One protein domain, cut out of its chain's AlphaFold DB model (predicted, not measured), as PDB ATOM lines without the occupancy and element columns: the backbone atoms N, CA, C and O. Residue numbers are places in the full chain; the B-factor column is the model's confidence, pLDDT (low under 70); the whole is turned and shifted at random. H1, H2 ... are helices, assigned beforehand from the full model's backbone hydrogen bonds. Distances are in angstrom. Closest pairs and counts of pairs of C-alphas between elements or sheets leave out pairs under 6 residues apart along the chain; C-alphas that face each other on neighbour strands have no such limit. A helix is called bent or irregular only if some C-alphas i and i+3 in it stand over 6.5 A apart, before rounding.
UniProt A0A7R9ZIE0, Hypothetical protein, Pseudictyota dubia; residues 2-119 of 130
ATOM      1  N   LEU A   2      99.586 224.865 143.276       90.94
ATOM      2  CA  LEU A   2      99.321 226.289 142.968       90.94
ATOM      3  C   LEU A   2      97.917 226.556 142.397       90.94
ATOM      4  O   LEU A   2      97.239 227.458 142.860       90.94
ATOM      5  N   MET A   3      97.432 225.718 141.476       91.62
ATOM      6  CA  MET A   3      96.048 225.812 140.985       91.62
ATOM      7  C   MET A   3      94.983 225.546 142.060       91.62
ATOM      8  O   MET A   3      93.910 226.127 141.997       91.62
ATOM      9  N   ALA A   4      95.249 224.662 143.023       91.88
ATOM     10  CA  ALA A   4      94.321 224.373 144.118       91.88
ATOM     11  C   ALA A   4      94.275 225.526 145.131       91.88
ATOM     12  O   ALA A   4      93.206 225.829 145.652       91.88
ATOM     13  N   ILE A   5      95.413 226.191 145.364       93.19
ATOM     14  CA  ILE A   5      95.497 227.434 146.144       93.19
ATOM     15  C   ILE A   5      94.758 228.556 145.401       93.19
ATOM     16  O   ILE A   5      93.904 229.213 145.984       93.19
ATOM     17  N   ALA A   6      95.006 228.723 144.097       91.06
ATOM     18  CA  ALA A   6      94.309 229.705 143.263       91.06
ATOM     19  C   ALA A   6      92.786 229.484 143.235       91.06
ATOM     20  O   ALA A   6      92.025 230.444 143.194       91.06
ATOM     21  N   ALA A   7      92.344 228.223 143.283       93.44
ATOM     22  CA  ALA A   7      90.936 227.839 143.353       93.44
ATOM     23  C   ALA A   7      90.325 227.963 144.762       93.44
ATOM     24  O   ALA A   7      89.172 227.583 144.938       93.44
ATOM     25  N   GLU A   8      91.089 228.427 145.757       90.81
ATOM     26  CA  GLU A   8      90.679 228.532 147.169       90.81
ATOM     27  C   GLU A   8      90.288 227.179 147.803       90.81
ATOM     28  O   GLU A   8      89.597 227.115 148.818       90.81
ATOM     29  N   VAL A   9      90.751 226.070 147.219       93.62
ATOM     30  CA  VAL A   9      90.507 224.703 147.716       93.62
ATOM     31  C   VAL A   9      91.603 224.263 148.690       93.62
ATOM     32  O   VAL A   9      91.375 223.405 149.543       93.62
ATOM     33  N   SER A  10      92.799 224.844 148.578       92.25
ATOM     34  CA  SER A  10      93.926 224.589 149.476       92.25
ATOM     35  C   SER A  10      94.198 225.809 150.351       92.25
ATOM     36  O   SER A  10      94.242 226.932 149.859       92.25
ATOM     37  N   VAL A  11      94.426 225.570 151.644       89.19
ATOM     38  CA  VAL A  11      94.838 226.587 152.635       89.19
ATOM     39  C   VAL A  11      96.360 226.746 152.718       89.19
ATOM     40  O   VAL A  11      96.869 227.426 153.607       89.19
ATOM     41  N   SER A  12      97.094 226.069 151.835       92.62
ATOM     42  CA  SER A  12      98.552 226.145 151.779       92.62
ATOM     43  C   SER A  12      99.008 227.522 151.299       92.62
ATOM     44  O   SER A  12      98.340 228.150 150.478       92.62
ATOM     45  N   ASP A  13     100.173 227.976 151.767       91.38
ATOM     46  CA  ASP A  13     100.742 229.249 151.326       91.38
ATOM     47  C   ASP A  13     101.252 229.143 149.881       91.38
ATOM     48  O   ASP A  13     102.026 228.246 149.529       91.38
ATOM     49  N   ALA A  14     100.828 230.079 149.031       93.69
ATOM     50  CA  ALA A  14     101.310 230.185 147.661       93.69
ATOM     51  C   ALA A  14     102.834 230.373 147.617       93.69
ATOM     52  O   ALA A  14     103.487 229.805 146.741       93.69
ATOM     53  N   SER A  15     103.402 231.111 148.576       95.00
ATOM     54  CA  SER A  15     104.825 231.463 148.638       95.00
ATOM     55  C   SER A  15     105.728 230.224 148.627       95.00
ATOM     56  O   SER A  15     106.675 230.139 147.842       95.00
ATOM     57  N   ASP A  16     105.391 229.203 149.413       93.50
ATOM     58  CA  ASP A  16     106.163 227.960 149.484       93.50
ATOM     59  C   ASP A  16     106.185 227.224 148.140       93.50
ATOM     60  O   ASP A  16     107.228 226.750 147.674       93.50
ATOM     61  N   PHE A  17     105.039 227.164 147.464       94.12
ATOM     62  CA  PHE A  17     104.934 226.490 146.174       94.12
ATOM     63  C   PHE A  17     105.516 227.315 145.025       94.12
ATOM     64  O   PHE A  17     106.045 226.728 144.077       94.12
ATOM     65  N   ILE A  18     105.504 228.646 145.127       95.12
ATOM     66  CA  ILE A  18     106.233 229.545 144.225       95.12
ATOM     67  C   ILE A  18     107.740 229.278 144.340       95.12
ATOM     68  O   ILE A  18     108.406 229.125 143.317       95.12
ATOM     69  N   LEU A  19     108.282 229.120 145.553       93.88
ATOM     70  CA  LEU A  19     109.694 228.768 145.755       93.88
ATOM     71  C   LEU A  19     110.039 227.404 145.147       93.88
ATOM     72  O   LEU A  19     111.079 227.247 144.502       93.88
ATOM     73  N   VAL A  20     109.174 226.403 145.333       92.25
ATOM     74  CA  VAL A  20     109.367 225.067 144.747       92.25
ATOM     75  C   VAL A  20     109.326 225.118 143.219       92.25
ATOM     76  O   VAL A  20     110.177 224.501 142.572       92.25
ATOM     77  N   LEU A  21     108.385 225.869 142.639       91.06
ATOM     78  CA  LEU A  21     108.313 226.097 141.196       91.06
ATOM     79  C   LEU A  21     109.588 226.784 140.697       91.06
ATOM     80  O   LEU A  21     110.212 226.316 139.744       91.06
ATOM     81  N   HIS A  22     110.028 227.836 141.385       91.94
ATOM     82  CA  HIS A  22     111.205 228.603 141.003       91.94
ATOM     83  C   HIS A  22     112.494 227.777 141.040       91.94
ATOM     84  O   HIS A  22     113.317 227.882 140.136       91.94
ATOM     85  N   LYS A  23     112.645 226.863 142.007       88.06
ATOM     86  CA  LYS A  23     113.770 225.907 142.038       88.06
ATOM     87  C   LYS A  23     113.869 225.044 140.774       88.06
ATOM     88  O   LYS A  23     114.949 224.539 140.470       88.06
ATOM     89  N   ARG A  24     112.760 224.847 140.053       86.75
ATOM     90  CA  ARG A  24     112.711 224.084 138.798       86.75
ATOM     91  C   ARG A  24     112.860 224.969 137.569       86.75
ATOM     92  O   ARG A  24     113.642 224.616 136.694       86.75
ATOM     93  N   VAL A  25     112.147 226.092 137.528       85.88
ATOM     94  CA  VAL A  25     112.163 227.035 136.398       85.88
ATOM     95  C   VAL A  25     113.496 227.784 136.326       85.88
ATOM     96  O   VAL A  25     114.060 227.929 135.249       85.88
ATOM     97  N   ARG A  26     114.032 228.198 137.482       85.69
ATOM     98  CA  ARG A  26     115.316 228.907 137.646       85.69
ATOM     99  C   ARG A  26     115.419 230.217 136.857       85.69
ATOM    100  O   ARG A  26     116.515 230.688 136.576       85.69
ATOM    101  N   ASP A  27     114.271 230.801 136.539       84.38
ATOM    102  CA  ASP A  27     114.118 232.094 135.882       84.38
ATOM    103  C   ASP A  27     112.945 232.821 136.552       84.38
ATOM    104  O   ASP A  27     111.843 232.272 136.689       84.38
ATOM    105  N   ILE A  28     113.214 234.023 137.058       87.56
ATOM    106  CA  ILE A  28     112.260 234.810 137.848       87.56
ATOM    107  C   ILE A  28     111.136 235.337 136.957       87.56
ATOM    108  O   ILE A  28     109.969 235.252 137.344       87.56
ATOM    109  N   ASP A  29     111.466 235.811 135.755       85.00
ATOM    110  CA  ASP A  29     110.487 236.320 134.796       85.00
ATOM    111  C   ASP A  29     109.534 235.191 134.391       85.00
ATOM    112  O   ASP A  29     108.315 235.361 134.470       85.00
ATOM    113  N   LEU A  30     110.058 234.009 134.049       85.06
ATOM    114  CA  LEU A  30     109.228 232.842 133.726       85.06
ATOM    115  C   LEU A  30     108.375 232.399 134.918       85.06
ATOM    116  O   LEU A  30     107.206 232.066 134.747       85.06
ATOM    117  N   THR A  31     108.924 232.433 136.133       90.69
ATOM    118  CA  THR A  31     108.174 232.070 137.347       90.69
ATOM    119  C   THR A  31     106.994 233.016 137.568       90.69
ATOM    120  O   THR A  31     105.876 232.547 137.776       90.69
ATOM    121  N   LYS A  32     107.212 234.332 137.459       89.06
ATOM    122  CA  LYS A  32     106.155 235.350 137.564       89.06
ATOM    123  C   LYS A  32     105.040 235.124 136.553       89.06
ATOM    124  O   LYS A  32     103.870 235.112 136.924       89.06
ATOM    125  N   HIS A  33     105.407 234.907 135.291       86.69
ATOM    126  CA  HIS A  33     104.437 234.715 134.217       86.69
ATOM    127  C   HIS A  33     103.654 233.416 134.397       86.69
ATOM    128  O   HIS A  33     102.431 233.458 134.374       86.69
ATOM    129  N   CYS A  34     104.323 232.300 134.702       90.06
ATOM    130  CA  CYS A  34     103.652 231.036 135.006       90.06
ATOM    131  C   CYS A  34     102.640 231.172 136.149       90.06
ATOM    132  O   CYS A  34     101.509 230.714 136.025       90.06
ATOM    133  N   VAL A  35     103.033 231.783 137.270       92.44
ATOM    134  CA  VAL A  35     102.149 231.934 138.435       92.44
ATOM    135  C   VAL A  35     100.975 232.859 138.110       92.44
ATOM    136  O   VAL A  35      99.835 232.508 138.405       92.44
ATOM    137  N   GLY A  36     101.233 233.989 137.448       89.94
ATOM    138  CA  GLY A  36     100.184 234.899 136.991       89.94
ATOM    139  C   GLY A  36      99.184 234.211 136.063       89.94
ATOM    140  O   GLY A  36      97.985 234.287 136.301       89.94
ATOM    141  N   ASP A  37      99.659 233.463 135.068       89.19
ATOM    142  CA  ASP A  37      98.799 232.783 134.096       89.19
ATOM    143  C   ASP A  37      97.952 231.677 134.759       89.19
ATOM    144  O   ASP A  37      96.778 231.506 134.427       89.19
ATOM    145  N   LEU A  38      98.493 230.963 135.756       91.19
ATOM    146  CA  LEU A  38      97.718 229.996 136.545       91.19
ATOM    147  C   LEU A  38      96.571 230.669 137.310       91.19
ATOM    148  O   LEU A  38      95.456 230.146 137.320       91.19
ATOM    149  N   TRP A  39      96.820 231.828 137.925       93.12
ATOM    150  CA  TRP A  39      95.762 232.593 138.587       93.12
ATOM    151  C   TRP A  39      94.788 233.195 137.584       93.12
ATOM    152  O   TRP A  39      93.589 233.128 137.815       93.12
ATOM    153  N   HIS A  40      95.257 233.701 136.447       91.06
ATOM    154  CA  HIS A  40      94.390 234.208 135.386       91.06
ATOM    155  C   HIS A  40      93.366 233.156 134.933       91.06
ATOM    156  O   HIS A  40      92.193 233.465 134.729       91.06
ATOM    157  N   LEU A  41      93.795 231.894 134.818       89.75
ATOM    158  CA  LEU A  41      92.935 230.782 134.413       89.75
ATOM    159  C   LEU A  41      91.933 230.352 135.493       89.75
ATOM    160  O   LEU A  41      90.833 229.918 135.155       89.75
ATOM    161  N   VAL A  42      92.312 230.422 136.771       93.81
ATOM    162  CA  VAL A  42      91.534 229.837 137.877       93.81
ATOM    163  C   VAL A  42      90.756 230.890 138.668       93.81
ATOM    164  O   VAL A  42      89.575 230.703 138.950       93.81
ATOM    165  N   ASN A  43      91.401 232.000 139.015       92.19
ATOM    166  CA  ASN A  43      90.837 233.105 139.782       92.19
ATOM    167  C   ASN A  43      91.425 234.451 139.304       92.19
ATOM    168  O   ASN A  43      92.280 235.043 139.971       92.19
ATOM    169  N   PRO A  44      90.973 234.967 138.142       91.69
ATOM    170  CA  PRO A  44      91.566 236.145 137.500       91.69
ATOM    171  C   PRO A  44      91.466 237.427 138.333       91.69
ATOM    172  O   PRO A  44      92.189 238.388 138.082       91.69
ATOM    173  N   LYS A  45      90.583 237.468 139.337       93.12
ATOM    174  CA  LYS A  45      90.451 238.617 140.241       93.12
ATOM    175  C   LYS A  45      91.684 238.787 141.131       93.12
ATOM    176  O   LYS A  45      92.063 239.916 141.421       93.12
ATOM    177  N   GLU A  46      92.319 237.677 141.498       90.88
ATOM    178  CA  GLU A  46      93.501 237.634 142.364       90.88
ATOM    179  C   GLU A  46      94.818 237.547 141.575       90.88
ATOM    180  O   GLU A  46      95.894 237.474 142.167       90.88
ATOM    181  N   GLU A  47      94.769 237.592 140.236       89.62
ATOM    182  CA  GLU A  47      95.966 237.570 139.380       89.62
ATOM    183  C   GLU A  47      96.952 238.678 139.764       89.62
ATOM    184  O   GLU A  47      98.157 238.456 139.876       89.62
ATOM    185  N   ARG A  48      96.436 239.884 140.008       88.38
ATOM    186  CA  ARG A  48      97.274 241.013 140.406       88.38
ATOM    187  C   ARG A  48      97.902 240.797 141.781       88.38
ATOM    188  O   ARG A  48      99.085 241.076 141.945       88.38
ATOM    189  N   THR A  49      97.130 240.290 142.737       91.31
ATOM    190  CA  THR A  49      97.601 240.006 144.096       91.31
ATOM    191  C   THR A  49      98.741 238.994 144.070       91.31
ATOM    192  O   THR A  49      99.787 239.224 144.677       91.31
ATOM    193  N   VAL A  50      98.592 237.898 143.314       92.88
ATOM    194  CA  VAL A  50      99.657 236.892 143.212       92.88
ATOM    195  C   VAL A  50     100.869 237.428 142.449       92.88
ATOM    196  O   VAL A  50     102.002 237.090 142.779       92.88
ATOM    197  N   TRP A  51     100.667 238.301 141.461       90.94
ATOM    198  CA  TRP A  51     101.772 238.941 140.754       90.94
ATOM    199  C   TRP A  51     102.612 239.815 141.687       90.94
ATOM    200  O   TRP A  51     103.838 239.702 141.706       90.94
ATOM    201  N   GLU A  52     101.952 240.659 142.484       91.75
ATOM    202  CA  GLU A  52     102.593 241.513 143.488       91.75
ATOM    203  C   GLU A  52     103.296 240.669 144.569       91.75
ATOM    204  O   GLU A  52     104.402 241.013 144.990       91.75
ATOM    205  N   LEU A  53     102.731 239.511 144.942       94.44
ATOM    206  CA  LEU A  53     103.386 238.541 145.825       94.44
ATOM    207  C   LEU A  53     104.701 238.033 145.219       94.44
ATOM    208  O   LEU A  53     105.745 238.138 145.860       94.44
ATOM    209  N   VAL A  54     104.692 237.530 143.981       92.81
ATOM    210  CA  VAL A  54     105.920 237.024 143.342       92.81
ATOM    211  C   VAL A  54     106.943 238.152 143.138       92.81
ATOM    212  O   VAL A  54     108.140 237.918 143.288       92.81
ATOM    213  N   GLU A  55     106.499 239.384 142.849       92.00
ATOM    214  CA  GLU A  55     107.364 240.575 142.836       92.00
ATOM    215  C   GLU A  55     108.029 240.823 144.192       92.00
ATOM    216  O   GLU A  55     109.240 241.026 144.249       92.00
ATOM    217  N   SER A  56     107.278 240.741 145.290       95.44
ATOM    218  CA  SER A  56     107.835 240.920 146.636       95.44
ATOM    219  C   SER A  56     108.847 239.831 147.019       95.44
ATOM    220  O   SER A  56     109.699 240.042 147.879       95.44
ATOM    221  N   MET A  57     108.780 238.671 146.361       95.25
ATOM    222  CA  MET A  57     109.663 237.534 146.604       95.25
ATOM    223  C   MET A  57     110.947 237.551 145.766       95.25
ATOM    224  O   MET A  57     111.768 236.659 145.957       95.25
ATOM    225  N   GLU A  58     111.160 238.507 144.853       91.69
ATOM    226  CA  GLU A  58     112.307 238.494 143.925       91.69
ATOM    227  C   GLU A  58     113.666 238.306 144.608       91.69
ATOM    228  O   GLU A  58     114.476 237.495 144.151       91.69
ATOM    229  N   GLU A  59     113.915 239.010 145.713       90.38
ATOM    230  CA  GLU A  59     115.164 238.885 146.472       90.38
ATOM    231  C   GLU A  59     115.338 237.463 147.024       90.38
ATOM    232  O   GLU A  59     116.396 236.849 146.873       90.38
ATOM    233  N   THR A  60     114.269 236.893 147.585       92.06
ATOM    234  CA  THR A  60     114.241 235.516 148.095       92.06
ATOM    235  C   THR A  60     114.441 234.500 146.972       92.06
ATOM    236  O   THR A  60     115.211 233.552 147.125       92.06
ATOM    237  N   LEU A  61     113.784 234.692 145.826       90.88
ATOM    238  CA  LEU A  61     113.904 233.818 144.658       90.88
ATOM    239  C   LEU A  61     115.344 233.818 144.129       90.88
ATOM    240  O   LEU A  61     115.924 232.750 143.933       90.88
ATOM    241  N   THR A  62     115.949 235.004 144.029       89.38
ATOM    242  CA  THR A  62     117.352 235.192 143.629       89.38
ATOM    243  C   THR A  62     118.321 234.540 144.615       89.38
ATOM    244  O   THR A  62     119.295 233.913 144.205       89.38
ATOM    245  N   ALA A  63     118.067 234.650 145.921       88.06
ATOM    246  CA  ALA A  63     118.911 234.032 146.941       88.06
ATOM    247  C   ALA A  63     118.832 232.495 146.914       88.06
ATOM    248  O   ALA A  63     119.835 231.812 147.127       88.06
ATOM    249  N   VAL A  64     117.644 231.944 146.645       85.31
ATOM    250  CA  VAL A  64     117.404 230.492 146.598       85.31
ATOM    251  C   VAL A  64     117.952 229.868 145.318       85.31
ATOM    252  O   VAL A  64     118.473 228.750 145.358       85.31
ATOM    253  N   VAL A  65     117.846 230.566 144.189       85.38
ATOM    254  CA  VAL A  65     118.449 230.159 142.919       85.38
ATOM    255  C   VAL A  65     119.268 231.323 142.365       85.38
ATOM    256  O   VAL A  65     118.746 232.130 141.595       85.38
ATOM    257  N   PRO A  66     120.566 231.399 142.713       77.88
ATOM    258  CA  PRO A  66     121.442 232.416 142.160       77.88
ATOM    259  C   PRO A  66     121.496 232.306 140.630       77.88
ATOM    260  O   PRO A  66     121.517 231.183 140.102       77.88
ATOM    261  N   PRO A  67     121.546 233.438 139.909       68.12
ATOM    262  CA  PRO A  67     121.686 233.437 138.464       68.12
ATOM    263  C   PRO A  67     123.029 232.805 138.084       68.12
ATOM    264  O   PRO A  67     124.094 233.361 138.342       68.12
ATOM    265  N   ASP A  68     122.978 231.623 137.478       67.25
ATOM    266  CA  ASP A  68     124.151 230.908 136.982       67.25
ATOM    267  C   ASP A  68     124.118 230.894 135.449       67.25
ATOM    268  O   ASP A  68     123.190 230.375 134.822       67.25
ATOM    269  N   ALA A  69     125.153 231.475 134.834       59.41
ATOM    270  CA  ALA A  69     125.324 231.550 133.383       59.41
ATOM    271  C   ALA A  69     125.377 230.160 132.710       59.41
ATOM    272  O   ALA A  69     125.074 230.023 131.518       59.41
ATOM    273  N   SER A  70     125.703 229.105 133.467       57.25
ATOM    274  CA  SER A  70     125.651 227.716 132.998       57.25
ATOM    275  C   SER A  70     124.214 227.213 132.770       57.25
ATOM    276  O   SER A  70     123.980 226.309 131.968       57.25
ATOM    277  N   ILE A  71     123.216 227.823 133.420       57.09
ATOM    278  CA  ILE A  71     121.803 227.458 133.263       57.09
ATOM    279  C   ILE A  71     121.248 228.024 131.967       57.09
ATOM    280  O   ILE A  71     120.557 227.305 131.258       57.09
ATOM    281  N   ALA A  72     121.569 229.275 131.625       55.28
ATOM    282  CA  ALA A  72     121.137 229.883 130.366       55.28
ATOM    283  C   ALA A  72     121.633 229.067 129.156       55.28
ATOM    284  O   ALA A  72     120.898 228.850 128.194       55.28
ATOM    285  N   SER A  73     122.853 228.530 129.246       52.50
ATOM    286  CA  SER A  73     123.423 227.630 128.237       52.50
ATOM    287  C   SER A  73     122.802 226.224 128.258       52.50
ATOM    288  O   SER A  73     122.552 225.661 127.194       52.50
ATOM    289  N   GLN A  74     122.456 225.668 129.426       53.16
ATOM    290  CA  GLN A  74     121.687 224.415 129.511       53.16
ATOM    291  C   GLN A  74     120.229 224.556 129.047       53.16
ATOM    292  O   GLN A  74     119.688 223.608 128.484       53.16
ATOM    293  N   ALA A  75     119.587 225.703 129.267       53.69
ATOM    294  CA  ALA A  75     118.248 226.015 128.772       53.69
ATOM    295  C   ALA A  75     118.250 226.106 127.238       53.69
ATOM    296  O   ALA A  75     117.390 225.512 126.593       53.69
ATOM    297  N   LEU A  76     119.290 226.717 126.653       52.03
ATOM    298  CA  LEU A  76     119.544 226.678 125.207       52.03
ATOM    299  C   LEU A  76     119.778 225.250 124.677       52.03
ATOM    300  O   LEU A  76     119.417 224.938 123.548       52.03
ATOM    301  N   GLY A  77     120.394 224.376 125.477       52.03
ATOM    302  CA  GLY A  77     120.561 222.959 125.136       52.03
ATOM    303  C   GLY A  77     119.260 222.151 125.252       52.03
ATOM    304  O   GLY A  77     119.028 221.230 124.472       52.03
ATOM    305  N   ARG A  78     118.386 222.509 126.200       48.38
ATOM    306  CA  ARG A  78     117.078 221.876 126.427       48.38
ATOM    307  C   ARG A  78     116.014 222.301 125.412       48.38
ATOM    308  O   ARG A  78     115.166 221.473 125.087       48.38
ATOM    309  N   SER A  79     116.096 223.510 124.852       49.75
ATOM    310  CA  SER A  79     115.200 223.961 123.771       49.75
ATOM    311  C   SER A  79     115.353 223.150 122.475       49.75
ATOM    312  O   SER A  79     114.460 223.150 121.631       49.75
ATOM    313  N   GLN A  80     116.445 222.389 122.330       50.88
ATOM    314  CA  GLN A  80     116.652 221.480 121.199       50.88
ATOM    315  C   GLN A  80     115.977 220.108 121.370       50.88
ATOM    316  O   GLN A  80     116.007 219.298 120.444       50.88
ATOM    317  N   VAL A  81     115.352 219.825 122.522       48.31
ATOM    318  CA  VAL A  81     114.671 218.546 122.778       48.31
ATOM    319  C   VAL A  81     113.183 218.659 122.403       48.31
ATOM    320  O   VAL A  81     112.447 219.427 123.031       48.31
ATOM    321  N   PRO A  82     112.690 217.894 121.407       42.25
ATOM    322  CA  PRO A  82     111.291 217.949 120.988       42.25
ATOM    323  C   PRO A  82     110.365 217.549 122.146       42.25
ATOM    324  O   PRO A  82     110.416 216.419 122.622       42.25
ATOM    325  N   GLY A  83     109.529 218.484 122.607       48.81
ATOM    326  CA  GLY A  83     108.578 218.278 123.710       48.81
ATOM    327  C   GLY A  83     108.841 219.130 124.956       48.81
ATOM    328  O   GLY A  83     107.915 219.348 125.729       48.81
ATOM    329  N   LEU A  84     110.042 219.704 125.111       50.09
ATOM    330  CA  LEU A  84     110.390 220.619 126.214       50.09
ATOM    331  C   LEU A  84     110.182 222.102 125.843       50.09
ATOM    332  O   LEU A  84     110.900 222.992 126.280       50.09
ATOM    333  N   ARG A  85     109.197 222.366 124.981       55.41
ATOM    334  CA  ARG A  85     108.915 223.689 124.401       55.41
ATOM    335  C   ARG A  85     108.144 224.628 125.326       55.41
ATOM    336  O   ARG A  85     107.805 225.724 124.897       55.41
ATOM    337  N   LEU A  86     107.825 224.212 126.553       57.56
ATOM    338  CA  LEU A  86     107.074 225.057 127.482       57.56
ATOM    339  C   LEU A  86     107.884 226.312 127.817       57.56
ATOM    340  O   LEU A  86     107.361 227.411 127.745       57.56
ATOM    341  N   ASP A  87     109.172 226.134 128.086       54.28
ATOM    342  CA  ASP A  87     110.117 227.175 128.479       54.28
ATOM    343  C   ASP A  87     110.312 228.197 127.342       54.28
ATOM    344  O   ASP A  87     110.291 229.405 127.563       54.28
ATOM    345  N   GLU A  88     110.433 227.706 126.102       56.03
ATOM    346  CA  GLU A  88     110.561 228.519 124.885       56.03
ATOM    347  C   GLU A  88     109.248 229.244 124.541       56.03
ATOM    348  O   GLU A  88     109.258 230.443 124.256       56.03
ATOM    349  N   ALA A  89     108.108 228.551 124.631       61.88
ATOM    350  CA  ALA A  89     106.789 229.142 124.418       61.88
ATOM    351  C   ALA A  89     106.459 230.194 125.486       61.88
ATOM    352  O   ALA A  89     105.923 231.250 125.160       61.88
ATOM    353  N   LEU A  90     106.831 229.948 126.744       61.09
ATOM    354  CA  LEU A  90     106.713 230.911 127.835       61.09
ATOM    355  C   LEU A  90     107.643 232.101 127.616       61.09
ATOM    356  O   LEU A  90     107.189 233.229 127.748       61.09
ATOM    357  N   ALA A  91     108.903 231.896 127.224       62.22
ATOM    358  CA  ALA A  91     109.821 232.997 126.926       62.22
ATOM    359  C   ALA A  91     109.300 233.885 125.783       62.22
ATOM    360  O   ALA A  91     109.322 235.114 125.882       62.22
ATOM    361  N   MET A  92     108.753 233.281 124.725       65.19
ATOM    362  CA  MET A  92     108.070 234.019 123.664       65.19
ATOM    363  C   MET A  92     106.834 234.766 124.183       65.19
ATOM    364  O   MET A  92     106.681 235.960 123.919       65.19
ATOM    365  N   HIS A  93     105.988 234.117 124.985       63.50
ATOM    366  CA  HIS A  93     104.812 234.756 125.574       63.50
ATOM    367  C   HIS A  93     105.148 235.842 126.602       63.50
ATOM    368  O   HIS A  93     104.400 236.808 126.726       63.50
ATOM    369  N   VAL A  94     106.277 235.771 127.306       62.12
ATOM    370  CA  VAL A  94     106.792 236.860 128.154       62.12
ATOM    371  C   VAL A  94     107.067 238.089 127.292       62.12
ATOM    372  O   VAL A  94     106.600 239.187 127.598       62.12
ATOM    373  N   ILE A  95     107.778 237.913 126.173       62.91
ATOM    374  CA  ILE A  95     108.086 239.000 125.233       62.91
ATOM    375  C   ILE A  95     106.797 239.609 124.660       62.91
ATOM    376  O   ILE A  95     106.682 240.832 124.538       62.91
ATOM    377  N   GLU A  96     105.804 238.780 124.346       61.69
ATOM    378  CA  GLU A  96     104.514 239.222 123.809       61.69
ATOM    379  C   GLU A  96     103.603 239.874 124.863       61.69
ATOM    380  O   GLU A  96     102.935 240.869 124.573       61.69
ATOM    381  N   SER A  97     103.578 239.355 126.092       59.19
ATOM    382  CA  SER A  97     102.709 239.830 127.179       59.19
ATOM    383  C   SER A  97     103.233 241.095 127.855       59.19
ATOM    384  O   SER A  97     102.419 241.919 128.279       59.19
ATOM    385  N   LYS A  98     104.550 241.355 127.824       56.47
ATOM    386  CA  LYS A  98     105.131 242.676 128.148       56.47
ATOM    387  C   LYS A  98     104.473 243.817 127.347       56.47
ATOM    388  O   LYS A  98     104.496 244.959 127.793       56.47
ATOM    389  N   ARG A  99     103.832 243.527 126.202       51.44
ATOM    390  CA  ARG A  99     103.088 244.505 125.382       51.44
ATOM    391  C   ARG A  99     101.602 244.657 125.739       51.44
ATOM    392  O   ARG A  99     100.975 245.583 125.235       51.44
ATOM    393  N   LYS A 100     101.017 243.760 126.545       51.62
ATOM    394  CA  LYS A 100      99.560 243.699 126.806       51.62
ATOM    395  C   LYS A 100      99.164 243.758 128.282       51.62
ATOM    396  O   LYS A 100      97.985 243.953 128.569       51.62
ATOM    397  N   ARG A 101     100.102 243.579 129.216       53.22
ATOM    398  CA  ARG A 101      99.802 243.646 130.654       53.22
ATOM    399  C   ARG A 101      99.455 245.087 131.069       53.22
ATOM    400  O   ARG A 101      99.952 246.029 130.447       53.22
ATOM    401  N   PRO A 102      98.621 245.288 132.107       50.78
ATOM    402  CA  PRO A 102      98.261 246.619 132.573       50.78
ATOM    403  C   PRO A 102      99.518 247.323 133.089       50.78
ATOM    404  O   PRO A 102     100.017 247.045 134.179       50.78
ATOM    405  N   VAL A 103     100.060 248.237 132.289       54.91
ATOM    406  CA  VAL A 103     101.095 249.161 132.744       54.91
ATOM    407  C   VAL A 103     100.452 250.015 133.832       54.91
ATOM    408  O   VAL A 103      99.377 250.572 133.606       54.91
ATOM    409  N   LYS A 104     101.083 250.083 135.015       53.53
ATOM    410  CA  LYS A 104     100.634 250.877 136.173       53.53
ATOM    411  C   LYS A 104      99.932 252.170 135.712       53.53
ATOM    412  O   LYS A 104     100.608 252.984 135.067       53.53
ATOM    413  N   PRO A 105      98.654 252.423 136.059       44.66
ATOM    414  CA  PRO A 105      98.104 253.768 135.949       44.66
ATOM    415  C   PRO A 105      98.957 254.654 136.866       44.66
ATOM    416  O   PRO A 105      98.976 254.468 138.079       44.66
ATOM    417  N   GLY A 106      99.801 255.497 136.268       48.66
ATOM    418  CA  GLY A 106     100.763 256.343 136.980       48.66
ATOM    419  C   GLY A 106     102.243 256.118 136.640       48.66
ATOM    420  O   GLY A 106     103.055 256.996 136.922       48.66
ATOM    421  N   ALA A 107     102.645 255.010 135.996       52.03
ATOM    422  CA  ALA A 107     104.041 254.870 135.542       52.03
ATOM    423  C   ALA A 107     104.339 255.789 134.351       52.03
ATOM    424  O   ALA A 107     105.363 256.468 134.341       52.03
ATOM    425  N   MET A 108     103.412 255.884 133.393       51.53
ATOM    426  CA  MET A 108     103.539 256.837 132.288       51.53
ATOM    427  C   MET A 108     103.395 258.285 132.771       51.53
ATOM    428  O   MET A 108     104.071 259.170 132.268       51.53
ATOM    429  N   GLU A 109     102.589 258.516 133.809       53.62
ATOM    430  CA  GLU A 109     102.389 259.831 134.422       53.62
ATOM    431  C   GLU A 109     103.649 260.306 135.167       53.62
ATOM    432  O   GLU A 109     104.054 261.456 135.017       53.62
ATOM    433  N   LYS A 110     104.356 259.407 135.874       54.69
ATOM    434  CA  LYS A 110     105.679 259.682 136.471       54.69
ATOM    435  C   LYS A 110     106.765 259.929 135.423       54.69
ATOM    436  O   LYS A 110     107.612 260.796 135.617       54.69
ATOM    437  N   ILE A 111     106.742 259.197 134.309       59.06
ATOM    438  CA  ILE A 111     107.694 259.409 133.208       59.06
ATOM    439  C   ILE A 111     107.412 260.752 132.519       59.06
ATOM    440  O   ILE A 111     108.340 261.521 132.296       59.06
ATOM    441  N   MET A 112     106.145 261.084 132.261       55.00
ATOM    442  CA  MET A 112     105.742 262.324 131.589       55.00
ATOM    443  C   MET A 112     105.942 263.566 132.470       55.00
ATOM    444  O   MET A 112     106.383 264.604 131.982       55.00
ATOM    445  N   THR A 113     105.708 263.455 133.781       63.91
ATOM    446  CA  THR A 113     106.016 264.527 134.744       63.91
ATOM    447  C   THR A 113     107.519 264.744 134.908       63.91
ATOM    448  O   THR A 113     107.953 265.896 134.942       63.91
ATOM    449  N   ASN A 114     108.334 263.683 134.928       60.38
ATOM    450  CA  ASN A 114     109.794 263.823 134.931       60.38
ATOM    451  C   ASN A 114     110.327 264.417 133.619       60.38
ATOM    452  O   ASN A 114     111.246 265.231 133.658       60.38
ATOM    453  N   TRP A 115     109.733 264.072 132.473       58.47
ATOM    454  CA  TRP A 115     110.137 264.606 131.168       58.47
ATOM    455  C   TRP A 115     109.775 266.093 131.007       58.47
ATOM    456  O   TRP A 115     110.614 266.889 130.592       58.47
ATOM    457  N   ASN A 116     108.578 266.503 131.448       62.16
ATOM    458  CA  ASN A 116     108.169 267.913 131.474       62.16
ATOM    459  C   ASN A 116     108.992 268.749 132.467       62.16
ATOM    460  O   ASN A 116     109.337 269.893 132.175       62.16
ATOM    461  N   ARG A 117     109.351 268.186 133.628       60.59
ATOM    462  CA  ARG A 117     110.228 268.853 134.604       60.59
ATOM    463  C   ARG A 117     111.652 269.024 134.064       60.59
ATOM    464  O   ARG A 117     112.253 270.069 134.286       60.59
ATOM    465  N   ALA A 118     112.168 268.040 133.325       56.72
ATOM    466  CA  ALA A 118     113.472 268.134 132.668       56.72
ATOM    467  C   ALA A 118     113.488 269.179 131.535       56.72
ATOM    468  O   ALA A 118     114.474 269.895 131.391       56.72
ATOM    469  N   GLN A 119     112.390 269.335 130.784       58.22
ATOM    470  CA  GLN A 119     112.263 270.396 129.774       58.22
ATOM    471  C   GLN A 119     112.139 271.800 130.377       58.22
ATOM    472  O   GLN A 119     112.674 272.749 129.814       58.22
TER     473      GLN A 119
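AT A GLANCE: This is residues 2 to 119 of the 130 residues of the protein "Hypothetical protein" of Pseudictyota dubia (UniProt A0A7R9ZIE0). A cluster of short helices is built round H3, the longest, and a free arm, residues 103 to 119 with H8 in it, sticks out and makes much of the length. H4 folds back along H3 as a helical hairpin, H2 crosses H3 steeply, and H7 crosses H3 on the side away from H2 and H4; H1 packs on H2 and H3, H5 packs on H2, and H6 sits off the cluster near H7. The printed part has 118 residues with eight named helices, H1 to H8 in chain order, and no named strand; its class is all helix. It is loose, with a radius of gyration of the C-alphas of 16.8 A, and spans 51 by 38 by 27 A.

IN THESE COORDINATES: H3, residues 28 to 42, is 21.3 A from first to last C-alpha and begins at C-alpha 28 at (112.260, 234.810, 137.848). H4, residues 44 to 56, is 19.3 A long and irregular: C-alphas 45 and 48 are 7.2 A apart. H2 is residues 14 to 25, 16.0 A, and H7 residues 86 to 97, 15.4 A. H1, residues 2 to 6, begins at C-alpha 2 at (99.321, 226.289, 142.968). H5 is residues 58 to 64 and H6 residues 69 to 78. H8, residues 107 to 119, is 18.5 A long and ends at C-alpha 119 at (112.263, 270.396, 129.774).

HOW THE PARTS SIT: H3 is the hub, touching five helices. H3 and H4 form a hairpin at a shallow tilt of 20 degrees, opposite ways; their closest C-alphas, of Trp 39 and Glu 47, are 5.0 A apart. H2 touches H3 at a steep tilt of 53 degrees, opposite ways, closest at the C-alphas of His 22 and Thr 31, 5.9 A. With residues 29 to 34 alone, H3 touches H7, about perpendicular at 83 degrees; the closest C-alphas are those of Leu 30 and Leu 90, 6.7 A. H1 touches H3, closest at the C-alphas of Ala 6 and Trp 39, 5.7 A. With residues 19 to 23 alone, H2 touches H5, closest at the C-alphas of Leu 19 and Leu 61, 6.7 A. H6 touches no helix, but H6 and H7 are near each other. In H1, H3, H5, H7 and H8 every O i to N i+4 pair is within hydrogen-bond range; in H2 it is 7 of 8, in H4 7 of 9, in H6 5 of 6.

THE WHOLE: The C-alphas farthest apart, of Val 9 and Gln 119, are 53.7 A apart. Without residues 103 to 119, which stand free, the body spans 37 by 29 by 25 A. The printed part has no cut and no long link. The mean pLDDT of the printed part is 75.0; residues 67 to 119 are under 70.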